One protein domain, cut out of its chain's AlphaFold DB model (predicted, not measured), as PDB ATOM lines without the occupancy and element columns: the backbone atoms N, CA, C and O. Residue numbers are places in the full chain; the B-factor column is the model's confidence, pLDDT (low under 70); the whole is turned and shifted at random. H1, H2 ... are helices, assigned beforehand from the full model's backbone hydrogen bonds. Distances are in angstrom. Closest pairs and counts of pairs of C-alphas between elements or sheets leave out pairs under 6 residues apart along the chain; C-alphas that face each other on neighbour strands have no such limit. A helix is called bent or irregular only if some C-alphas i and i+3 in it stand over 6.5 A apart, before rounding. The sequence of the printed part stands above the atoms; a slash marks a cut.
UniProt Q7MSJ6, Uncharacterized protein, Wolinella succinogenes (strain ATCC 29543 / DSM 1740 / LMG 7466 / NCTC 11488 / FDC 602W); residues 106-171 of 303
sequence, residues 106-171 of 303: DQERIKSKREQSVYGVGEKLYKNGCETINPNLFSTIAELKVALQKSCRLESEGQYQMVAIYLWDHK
ATOM      1  N   ASP A 106      45.218   4.403  24.833       94.06
ATOM      2  CA  ASP A 106      43.946   3.810  25.225       94.06
ATOM      3  C   ASP A 106      44.073   3.008  26.524       94.06
ATOM      4  O   ASP A 106      43.207   3.145  27.392       94.06
ATOM      5  N   GLN A 107      45.157   2.249  26.701       91.38
ATOM      6  CA  GLN A 107      45.454   1.520  27.935       91.38
ATOM      7  C   GLN A 107      45.670   2.472  29.117       91.38
ATOM      8  O   GLN A 107      45.062   2.268  30.167       91.38
ATOM      9  N   GLU A 108      46.446   3.547  28.954       91.12
ATOM     10  CA  GLU A 108      46.641   4.572  29.990       91.12
ATOM     11  C   GLU A 108      45.313   5.237  30.377       91.12
ATOM     12  O   GLU A 108      44.989   5.370  31.562       91.12
ATOM     13  N   ARG A 109      44.476   5.575  29.390       93.06
ATOM     14  CA  ARG A 109      43.139   6.131  29.629       93.06
ATOM     15  C   ARG A 109      42.220   5.133  30.335       93.06
ATOM     16  O   ARG A 109      41.437   5.532  31.201       93.06
ATOM     17  N   ILE A 110      42.235   3.861  29.939       91.75
ATOM     18  CA  ILE A 110      41.449   2.802  30.587       91.75
ATOM     19  C   ILE A 110      41.906   2.640  32.035       91.75
ATOM     20  O   ILE A 110      41.055   2.654  32.923       91.75
ATOM     21  N   LYS A 111      43.218   2.539  32.269       90.25
ATOM     22  CA  LYS A 111      43.813   2.419  33.600       90.25
ATOM     23  C   LYS A 111      43.403   3.591  34.484       90.25
ATOM     24  O   LYS A 111      42.796   3.366  35.521       90.25
ATOM     25  N   SER A 112      43.590   4.826  34.020       87.19
ATOM     26  CA  SER A 112      43.191   6.026  34.767       87.19
ATOM     27  C   SER A 112      41.698   6.023  35.132       87.19
ATOM     28  O   SER A 112      41.328   6.291  36.274       87.19
ATOM     29  N   LYS A 113      40.812   5.635  34.202       87.88
ATOM     30  CA  LYS A 113      39.373   5.503  34.501       87.88
ATOM     31  C   LYS A 113      39.089   4.414  35.539       87.88
ATOM     32  O   LYS A 113      38.213   4.593  36.390       87.88
ATOM     33  N   ARG A 114      39.792   3.281  35.461       92.62
ATOM     34  CA  ARG A 114      39.656   2.177  36.419       92.62
ATOM     35  C   ARG A 114      40.164   2.576  37.807       92.62
ATOM     36  O   ARG A 114      39.461   2.303  38.773       92.62
ATOM     37  N   GLU A 115      41.278   3.296  37.909       87.44
ATOM     38  CA  GLU A 115      41.791   3.856  39.170       87.44
ATOM     39  C   GLU A 115      40.765   4.776  39.838       87.44
ATOM     40  O   GLU A 115      40.489   4.641  41.027       87.44
ATOM     41  N   GLN A 116      40.129   5.652  39.057       81.75
ATOM     42  CA  GLN A 116      39.156   6.620  39.570       81.75
ATOM     43  C   GLN A 116      37.829   6.003  40.030       81.75
ATOM     44  O   GLN A 116      37.187   6.549  40.923       81.75
ATOM     45  N   SER A 117      37.367   4.919  39.394       82.06
ATOM     46  CA  SER A 117      35.968   4.469  39.544       82.06
ATOM     47  C   SER A 117      35.763   2.975  39.788       82.06
ATOM     48  O   SER A 117      34.685   2.579  40.226       82.06
ATOM     49  N   VAL A 118      36.768   2.138  39.529       90.69
ATOM     50  CA  VAL A 118      36.643   0.673  39.585       90.69
ATOM     51  C   VAL A 118      37.483   0.074  40.705       90.69
ATOM     52  O   VAL A 118      36.955  -0.720  41.475       90.69
ATOM     53  N   TYR A 119      38.762   0.437  40.835       90.25
ATOM     54  CA  TYR A 119      39.690  -0.258  41.735       90.25
ATOM     55  C   TYR A 119      39.309  -0.134  43.209       90.25
ATOM     56  O   TYR A 119      39.197  -1.155  43.879       90.25
ATOM     57  N   GLY A 120      39.004   1.071  43.702       83.75
ATOM     58  CA  GLY A 120      38.591   1.244  45.102       83.75
ATOM     59  C   GLY A 120      37.307   0.478  45.451       83.75
ATOM     60  O   GLY A 120      37.190  -0.106  46.530       83.75
ATOM     61  N   VAL A 121      36.349   0.418  44.518       87.62
ATOM     62  CA  VAL A 121      35.106  -0.348  44.698       87.62
ATOM     63  C   VAL A 121      35.382  -1.852  44.626       87.62
ATOM     64  O   VAL A 121      34.921  -2.595  45.490       87.62
ATOM     65  N   GLY A 122      36.160  -2.298  43.639       91.94
ATOM     66  CA  GLY A 122      36.553  -3.694  43.456       91.94
ATOM     67  C   GLY A 122      37.326  -4.242  44.655       91.94
ATOM     68  O   GLY A 122      36.999  -5.320  45.146       91.94
ATOM     69  N   GLU A 123      38.275  -3.480  45.198       91.88
ATOM     70  CA  GLU A 123      39.018  -3.861  46.399       91.88
ATOM     71  C   GLU A 123      38.090  -3.996  47.613       91.88
ATOM     72  O   GLU A 123      38.147  -4.991  48.341       91.88
ATOM     73  N   LYS A 124      37.202  -3.017  47.828       86.31
ATOM     74  CA  LYS A 124      36.244  -3.048  48.939       86.31
ATOM     75  C   LYS A 124      35.290  -4.238  48.829       86.31
ATOM     76  O   LYS A 124      35.007  -4.878  49.842       86.31
ATOM     77  N   LEU A 125      34.788  -4.536  47.633       91.56
ATOM     78  CA  LEU A 125      33.918  -5.689  47.390       91.56
ATOM     79  C   LEU A 125      34.659  -7.006  47.639       91.56
ATOM     80  O   LEU A 125      34.123  -7.885  48.306       91.56
ATOM     81  N   TYR A 126      35.905  -7.113  47.174       91.69
ATOM     82  CA  TYR A 126      36.741  -8.287  47.401       91.69
ATOM     83  C   TYR A 126      36.992  -8.530  48.895       91.69
ATOM     84  O   TYR A 126      36.667  -9.597  49.405       91.69
ATOM     85  N   LYS A 127      37.477  -7.517  49.627       87.44
ATOM     86  CA  LYS A 127      37.807  -7.636  51.060       87.44
ATOM     87  C   LYS A 127      36.615  -8.025  51.937       87.44
ATOM     88  O   LYS A 127      36.807  -8.678  52.956       87.44
ATOM     89  N   ASN A 128      35.406  -7.600  51.571       85.25
ATOM     90  CA  ASN A 128      34.208  -7.812  52.390       85.25
ATOM     91  C   ASN A 128      33.358  -9.009  51.945       85.25
ATOM     92  O   ASN A 128      32.519  -9.465  52.719       85.25
ATOM     93  N   GLY A 129      33.518  -9.477  50.706       84.38
ATOM     94  CA  GLY A 129      32.570 -10.400  50.075       84.38
ATOM     95  C   GLY A 129      33.191 -11.626  49.413       84.38
ATOM     96  O   GLY A 129      32.439 -12.428  48.860       84.38
ATOM     97  N   CYS A 130      34.516 -11.780  49.449       87.25
ATOM     98  CA  CYS A 130      35.231 -12.858  48.771       87.25
ATOM     99  C   CYS A 130      36.206 -13.594  49.691       87.25
ATOM    100  O   CYS A 130      36.873 -12.993  50.531       87.25
ATOM    101  N   GLU A 131      36.350 -14.896  49.460       86.50
ATOM    102  CA  GLU A 131      37.496 -15.661  49.952       86.50
ATOM    103  C   GLU A 131      38.785 -15.272  49.206       86.50
ATOM    104  O   GLU A 131      38.748 -14.699  48.112       86.50
ATOM    105  N   THR A 132      39.942 -15.597  49.794       83.00
ATOM    106  CA  THR A 132      41.239 -15.305  49.168       83.00
ATOM    107  C   THR A 132      41.412 -16.117  47.887       83.00
ATOM    108  O   THR A 132      41.375 -17.345  47.913       83.00
ATOM    109  N   ILE A 133      41.657 -15.428  46.774       82.50
ATOM    110  CA  ILE A 133      41.893 -16.027  45.462       82.50
ATOM    111  C   ILE A 133      43.240 -15.559  44.908       82.50
ATOM    112  O   ILE A 133      43.594 -14.385  45.017       82.50
ATOM    113  N   ASN A 134      44.002 -16.472  44.304       81.69
ATOM    114  CA  ASN A 134      45.240 -16.121  43.613       81.69
ATOM    115  C   ASN A 134      44.938 -15.872  42.122       81.69
ATOM    116  O   ASN A 134      44.732 -16.841  41.385       81.69
ATOM    117  N   PRO A 135      44.927 -14.612  41.644       84.88
ATOM    118  CA  PRO A 135      44.602 -14.305  40.257       84.88
ATOM    119  C   PRO A 135      45.629 -14.882  39.269       84.88
ATOM    120  O   PRO A 135      45.289 -15.117  38.108       84.88
ATOM    121  N   ASN A 136      46.858 -15.175  39.708       80.62
ATOM    122  CA  ASN A 136      47.912 -15.739  38.855       80.62
ATOM    123  C   ASN A 136      47.607 -17.166  38.363       80.62
ATOM    124  O   ASN A 136      48.271 -17.643  37.451       80.62
ATOM    125  N   LEU A 137      46.597 -17.839  38.928       84.31
ATOM    126  CA  LEU A 137      46.170 -19.178  38.505       84.31
ATOM    127  C   LEU A 137      45.256 -19.176  37.269       84.31
ATOM    128  O   LEU A 137      44.912 -20.244  36.771       84.31
ATOM    129  N   PHE A 138      44.844 -18.002  36.783       86.56
ATOM    130  CA  PHE A 138      43.885 -17.877  35.682       86.56
ATOM    131  C   PHE A 138      44.542 -17.317  34.431       86.56
ATOM    132  O   PHE A 138      45.238 -16.297  34.496       86.56
ATOM    133  N   SER A 139      44.251 -17.943  33.291       84.75
ATOM    134  CA  SER A 139      44.795 -17.556  31.989       84.75
ATOM    135  C   SER A 139      44.030 -16.392  31.360       84.75
ATOM    136  O   SER A 139      44.607 -15.616  30.605       84.75
ATOM    137  N   THR A 140      42.757 -16.200  31.734       85.00
ATOM    138  CA  THR A 140      41.930 -15.079  31.260       85.00
ATOM    139  C   THR A 140      41.119 -14.421  32.377       85.00
ATOM    140  O   THR A 140      40.757 -15.045  33.379       85.00
ATOM    141  N   ILE A 141      40.772 -13.139  32.197       89.19
ATOM    142  CA  ILE A 141      39.902 -12.411  33.136       89.19
ATOM    143  C   ILE A 141      38.501 -13.035  33.221       89.19
ATOM    144  O   ILE A 141      37.835 -12.948  34.253       89.19
ATOM    145  N   ALA A 142      38.052 -13.690  32.147       87.44
ATOM    146  CA  ALA A 142      36.784 -14.403  32.117       87.44
ATOM    147  C   ALA A 142      36.801 -15.611  33.065       87.44
ATOM    148  O   ALA A 142      35.871 -15.765  33.857       87.44
ATOM    149  N   GLU A 143      37.871 -16.409  33.044       88.88
ATOM    150  CA  GLU A 143      38.067 -17.529  33.973       88.88
ATOM    151  C   GLU A 143      38.116 -17.057  35.427       88.88
ATOM    152  O   GLU A 143      37.421 -17.617  36.276       88.88
ATOM    153  N   LEU A 144      38.867 -15.982  35.702       92.06
ATOM    154  CA  LEU A 144      38.914 -15.376  37.033       92.06
ATOM    155  C   LEU A 144      37.514 -14.954  37.498       92.06
ATOM    156  O   LEU A 144      37.121 -15.249  38.623       92.06
ATOM    157  N   LYS A 145      36.723 -14.308  36.632       92.62
ATOM    158  CA  LYS A 145      35.359 -13.896  36.980       92.62
ATOM    159  C   LYS A 145      34.448 -15.088  37.286       92.62
ATOM    160  O   LYS A 145      33.684 -15.027  38.245       92.62
ATOM    161  N   VAL A 146      34.541 -16.171  36.512       91.00
ATOM    162  CA  VAL A 146      33.790 -17.414  36.774       91.00
ATOM    163  C   VAL A 146      34.202 -18.033  38.112       91.00
ATOM    164  O   VAL A 146      33.350 -18.527  38.850       91.00
ATOM    165  N   ALA A 147      35.489 -17.992  38.462       90.75
ATOM    166  CA  ALA A 147      35.957 -18.463  39.761       90.75
ATOM    167  C   ALA A 147      35.415 -17.604  40.914       90.75
ATOM    168  O   ALA A 147      34.903 -18.152  41.889       90.75
ATOM    169  N   LEU A 148      35.420 -16.274  40.761       92.19
ATOM    170  CA  LEU A 148      34.859 -15.342  41.745       92.19
ATOM    171  C   LEU A 148      33.371 -15.596  42.009       92.19
ATOM    172  O   LEU A 148      32.929 -15.475  43.145       92.19
ATOM    173  N   GLN A 149      32.591 -16.006  41.006       90.94
ATOM    174  CA  GLN A 149      31.179 -16.374  41.200       90.94
ATOM    175  C   GLN A 149      30.979 -17.561  42.150       90.94
ATOM    176  O   GLN A 149      29.914 -17.684  42.748       90.94
ATOM    177  N   LYS A 150      31.990 -18.422  42.308       88.25
ATOM    178  CA  LYS A 150      31.954 -19.557  43.239       88.25
ATOM    179  C   LYS A 150      32.475 -19.192  44.630       88.25
ATOM    180  O   LYS A 150      32.030 -19.789  45.603       88.25
ATOM    181  N   SER A 151      33.407 -18.240  44.720       85.00
ATOM    182  CA  SER A 151      34.131 -17.892  45.954       85.00
ATOM    183  C   SER A 151      33.713 -16.559  46.588       85.00
ATOM    184  O   SER A 151      34.216 -16.199  47.651       85.00
ATOM    185  N   CYS A 152      32.823 -15.801  45.944       88.12
ATOM    186  CA  CYS A 152      32.333 -14.517  46.430       88.12
ATOM    187  C   CYS A 152      30.809 -14.453  46.450       88.12
ATOM    188  O   CYS A 152      30.134 -14.953  45.545       88.12
ATOM    189  N   ARG A 153      30.268 -13.723  47.428       86.81
ATOM    190  CA  ARG A 153      28.842 -13.391  47.532       86.81
ATOM    191  C   ARG A 153      28.626 -11.938  47.119       86.81
ATOM    192  O   ARG A 153      28.590 -11.054  47.971       86.81
ATOM    193  N   LEU A 154      28.530 -11.697  45.812       91.56
ATOM    194  CA  LEU A 154      28.251 -10.378  45.241       91.56
ATOM    195  C   LEU A 154      26.854 -10.370  44.607       91.56
ATOM    196  O   LEU A 154      26.343 -11.397  44.170       91.56
ATOM    197  N   GLU A 155      26.232  -9.201  44.562       88.19
ATOM    198  CA  GLU A 155      24.810  -9.026  44.254       88.19
ATOM    199  C   GLU A 155      24.522  -8.893  42.753       88.19
ATOM    200  O   GLU A 155      23.380  -9.040  42.323       88.19
ATOM    201  N   SER A 156      25.532  -8.584  41.934       90.62
ATOM    202  CA  SER A 156      25.338  -8.367  40.496       90.62
ATOM    203  C   SER A 156      26.559  -8.721  39.656       90.62
ATOM    204  O   SER A 156      27.699  -8.680  40.119       90.62
ATOM    205  N   GLU A 157      26.321  -9.003  38.372       89.06
ATOM    206  CA  GLU A 157      27.371  -9.258  37.376       89.06
ATOM    207  C   GLU A 157      28.393  -8.111  37.313       89.06
ATOM    208  O   GLU A 157      29.598  -8.364  37.275       89.06
ATOM    209  N   GLY A 158      27.929  -6.863  37.431       89.62
ATOM    210  CA  GLY A 158      28.792  -5.685  37.480       89.62
ATOM    211  C   GLY A 158      29.742  -5.682  38.681       89.62
ATOM    212  O   GLY A 158      30.911  -5.335  38.528       89.62
ATOM    213  N   GLN A 159      29.292  -6.123  39.862       93.12
ATOM    214  CA  GLN A 159      30.162  -6.250  41.038       93.12
ATOM    215  C   GLN A 159      31.254  -7.306  40.819       93.12
ATOM    216  O   GLN A 159      32.428  -7.025  41.066       93.12
ATOM    217  N   TYR A 160      30.899  -8.474  40.272       93.38
ATOM    218  CA  TYR A 160      31.885  -9.493  39.894       93.38
ATOM    219  C   TYR A 160      32.887  -8.965  38.864       93.38
ATOM    220  O   TYR A 160      34.084  -9.223  38.977       93.38
ATOM    221  N   GLN A 161      32.422  -8.195  37.878       92.50
ATOM    222  CA  GLN A 161      33.283  -7.589  36.867       92.50
ATOM    223  C   GLN A 161      34.262  -6.571  37.480       92.50
ATOM    224  O   GLN A 161      35.423  -6.556  37.078       92.50
ATOM    225  N   MET A 162      33.842  -5.763  38.461       93.19
ATOM    226  CA  MET A 162      34.729  -4.818  39.163       93.19
ATOM    227  C   MET A 162      35.807  -5.535  39.982       93.19
ATOM    228  O   MET A 162      36.977  -5.164  39.896       93.19
ATOM    229  N   VAL A 163      35.439  -6.585  40.728       94.25
ATOM    230  CA  VAL A 163      36.403  -7.396  41.492       94.25
ATOM    231  C   VAL A 163      37.385  -8.105  40.559       94.25
ATOM    232  O   VAL A 163      38.590  -8.066  40.793       94.25
ATOM    233  N   ALA A 164      36.889  -8.700  39.469       94.50
ATOM    234  CA  ALA A 164      37.731  -9.366  38.481       94.50
ATOM    235  C   ALA A 164      38.739  -8.398  37.851       94.50
ATOM    236  O   ALA A 164      39.909  -8.741  37.753       94.50
ATOM    237  N   ILE A 165      38.308  -7.190  37.465       93.38
ATOM    238  CA  ILE A 165      39.196  -6.157  36.909       93.38
ATOM    239  C   ILE A 165      40.252  -5.732  37.931       93.38
ATOM    240  O   ILE A 165      41.427  -5.679  37.587       93.38
ATOM    241  N   TYR A 166      39.853  -5.460  39.179       93.44
ATOM    242  CA  TYR A 166      40.790  -5.080  40.238       93.44
ATOM    243  C   TYR A 166      41.882  -6.141  40.420       93.44
ATOM    244  O   TYR A 166      43.064  -5.838  40.281       93.44
ATOM    245  N   LEU A 167      41.494  -7.397  40.643       91.94
ATOM    246  CA  LEU A 167      42.442  -8.490  40.854       91.94
ATOM    247  C   LEU A 167      43.288  -8.804  39.613       91.94
ATOM    248  O   LEU A 167      44.429  -9.229  39.756       91.94
ATOM    249  N   TRP A 168      42.727  -8.639  38.412       92.75
ATOM    250  CA  TRP A 168      43.424  -8.903  37.155       92.75
ATOM    251  C   TRP A 168      44.502  -7.862  36.861       92.75
ATOM    252  O   TRP A 168      45.622  -8.226  36.521       92.75
ATOM    253  N   ASP A 169      44.179  -6.580  37.017       89.88
ATOM    254  CA  ASP A 169      45.106  -5.492  36.698       89.88
ATOM    255  C   ASP A 169      46.221  -5.352  37.748       89.88
ATOM    256  O   ASP A 169      47.298  -4.864  37.425       89.88
ATOM    257  N   HIS A 170      45.982  -5.824  38.977       86.12
ATOM    258  CA  HIS A 170      46.979  -5.896  40.055       86.12
ATOM    259  C   HIS A 170      47.623  -7.296  40.139       86.12
ATOM    260  O   HIS A 170      48.197  -7.675  41.160       86.12
ATOM    261  N   LYS A 171      47.525  -8.112  39.076       79.56
ATOM    262  CA  LYS A 171      48.273  -9.375  38.972       79.56
ATOM    263  C   LYS A 171      49.769  -9.118  39.081       79.56
ATOM    264  O   LYS A 171      50.293  -8.179  38.493       79.56
TER     265      LYS A 171
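What this domain is: This is residues 106 to 171 of the 303 residues of an uncharacterized protein of Wolinella succinogenes (strain ATCC 29543 / DSM 1740 / LMG 7466 / NCTC 11488 / FDC 602W) (UniProt Q7MSJ6). A long bent helix, H1, and a shorter one, H2, both pack on H3, which crosses arm H1b and H2 steeply; arm H1a reaches beyond them to one end. The 66 printed residues hold three named helices, in the order H1, H2, H3, and no named strand: all helix. The whole is compact, with a radius of gyration of the C-alphas of 11.2 A, spanning 32 by 24 by 18 A.

How they stand to each other: H1, residues 106 to 129, was assigned as one helix by its hydrogen bonds but is bent: C-alphas 116 and 119 are 7.2 A apart. Its arms, H1a, residues 106 to 116, and H1b, residues 119 to 129, stand at a steep tilt of 54 degrees. H1b touches H3, residues 157 to 169, closest at the C-alphas of Gly 122 and Val 163, 4.2 A; their tilt of 69 degrees, opposite ways, is steep, only just short of about perpendicular. H2, residues 141 to 151, touches H3 at a steep tilt of 62 degrees, opposite ways, closest at the C-alphas of Lys 145 and Ala 164, 5.3 A. H1a and H3 are near each other; H2 is apart from both arms. Every O i to N i+4 pair is within hydrogen-bond range in H1a, H1b and H3, and 6 of 7 in H2.

Where its parts are: H1a begins at C-alpha 106 (43.946, 3.810, 25.225); H3, 18.1 A long, ends at C-alpha 169 (45.106, -5.492, 36.698).

The domain as a whole: The C-alphas farthest apart, of Asp 106 and Glu 131, are 32.1 A apart. The link from H1 to H2 is long, that from H2 to H3 tight. The printed part has no cut, and no printed residue is under 70 in pLDDT.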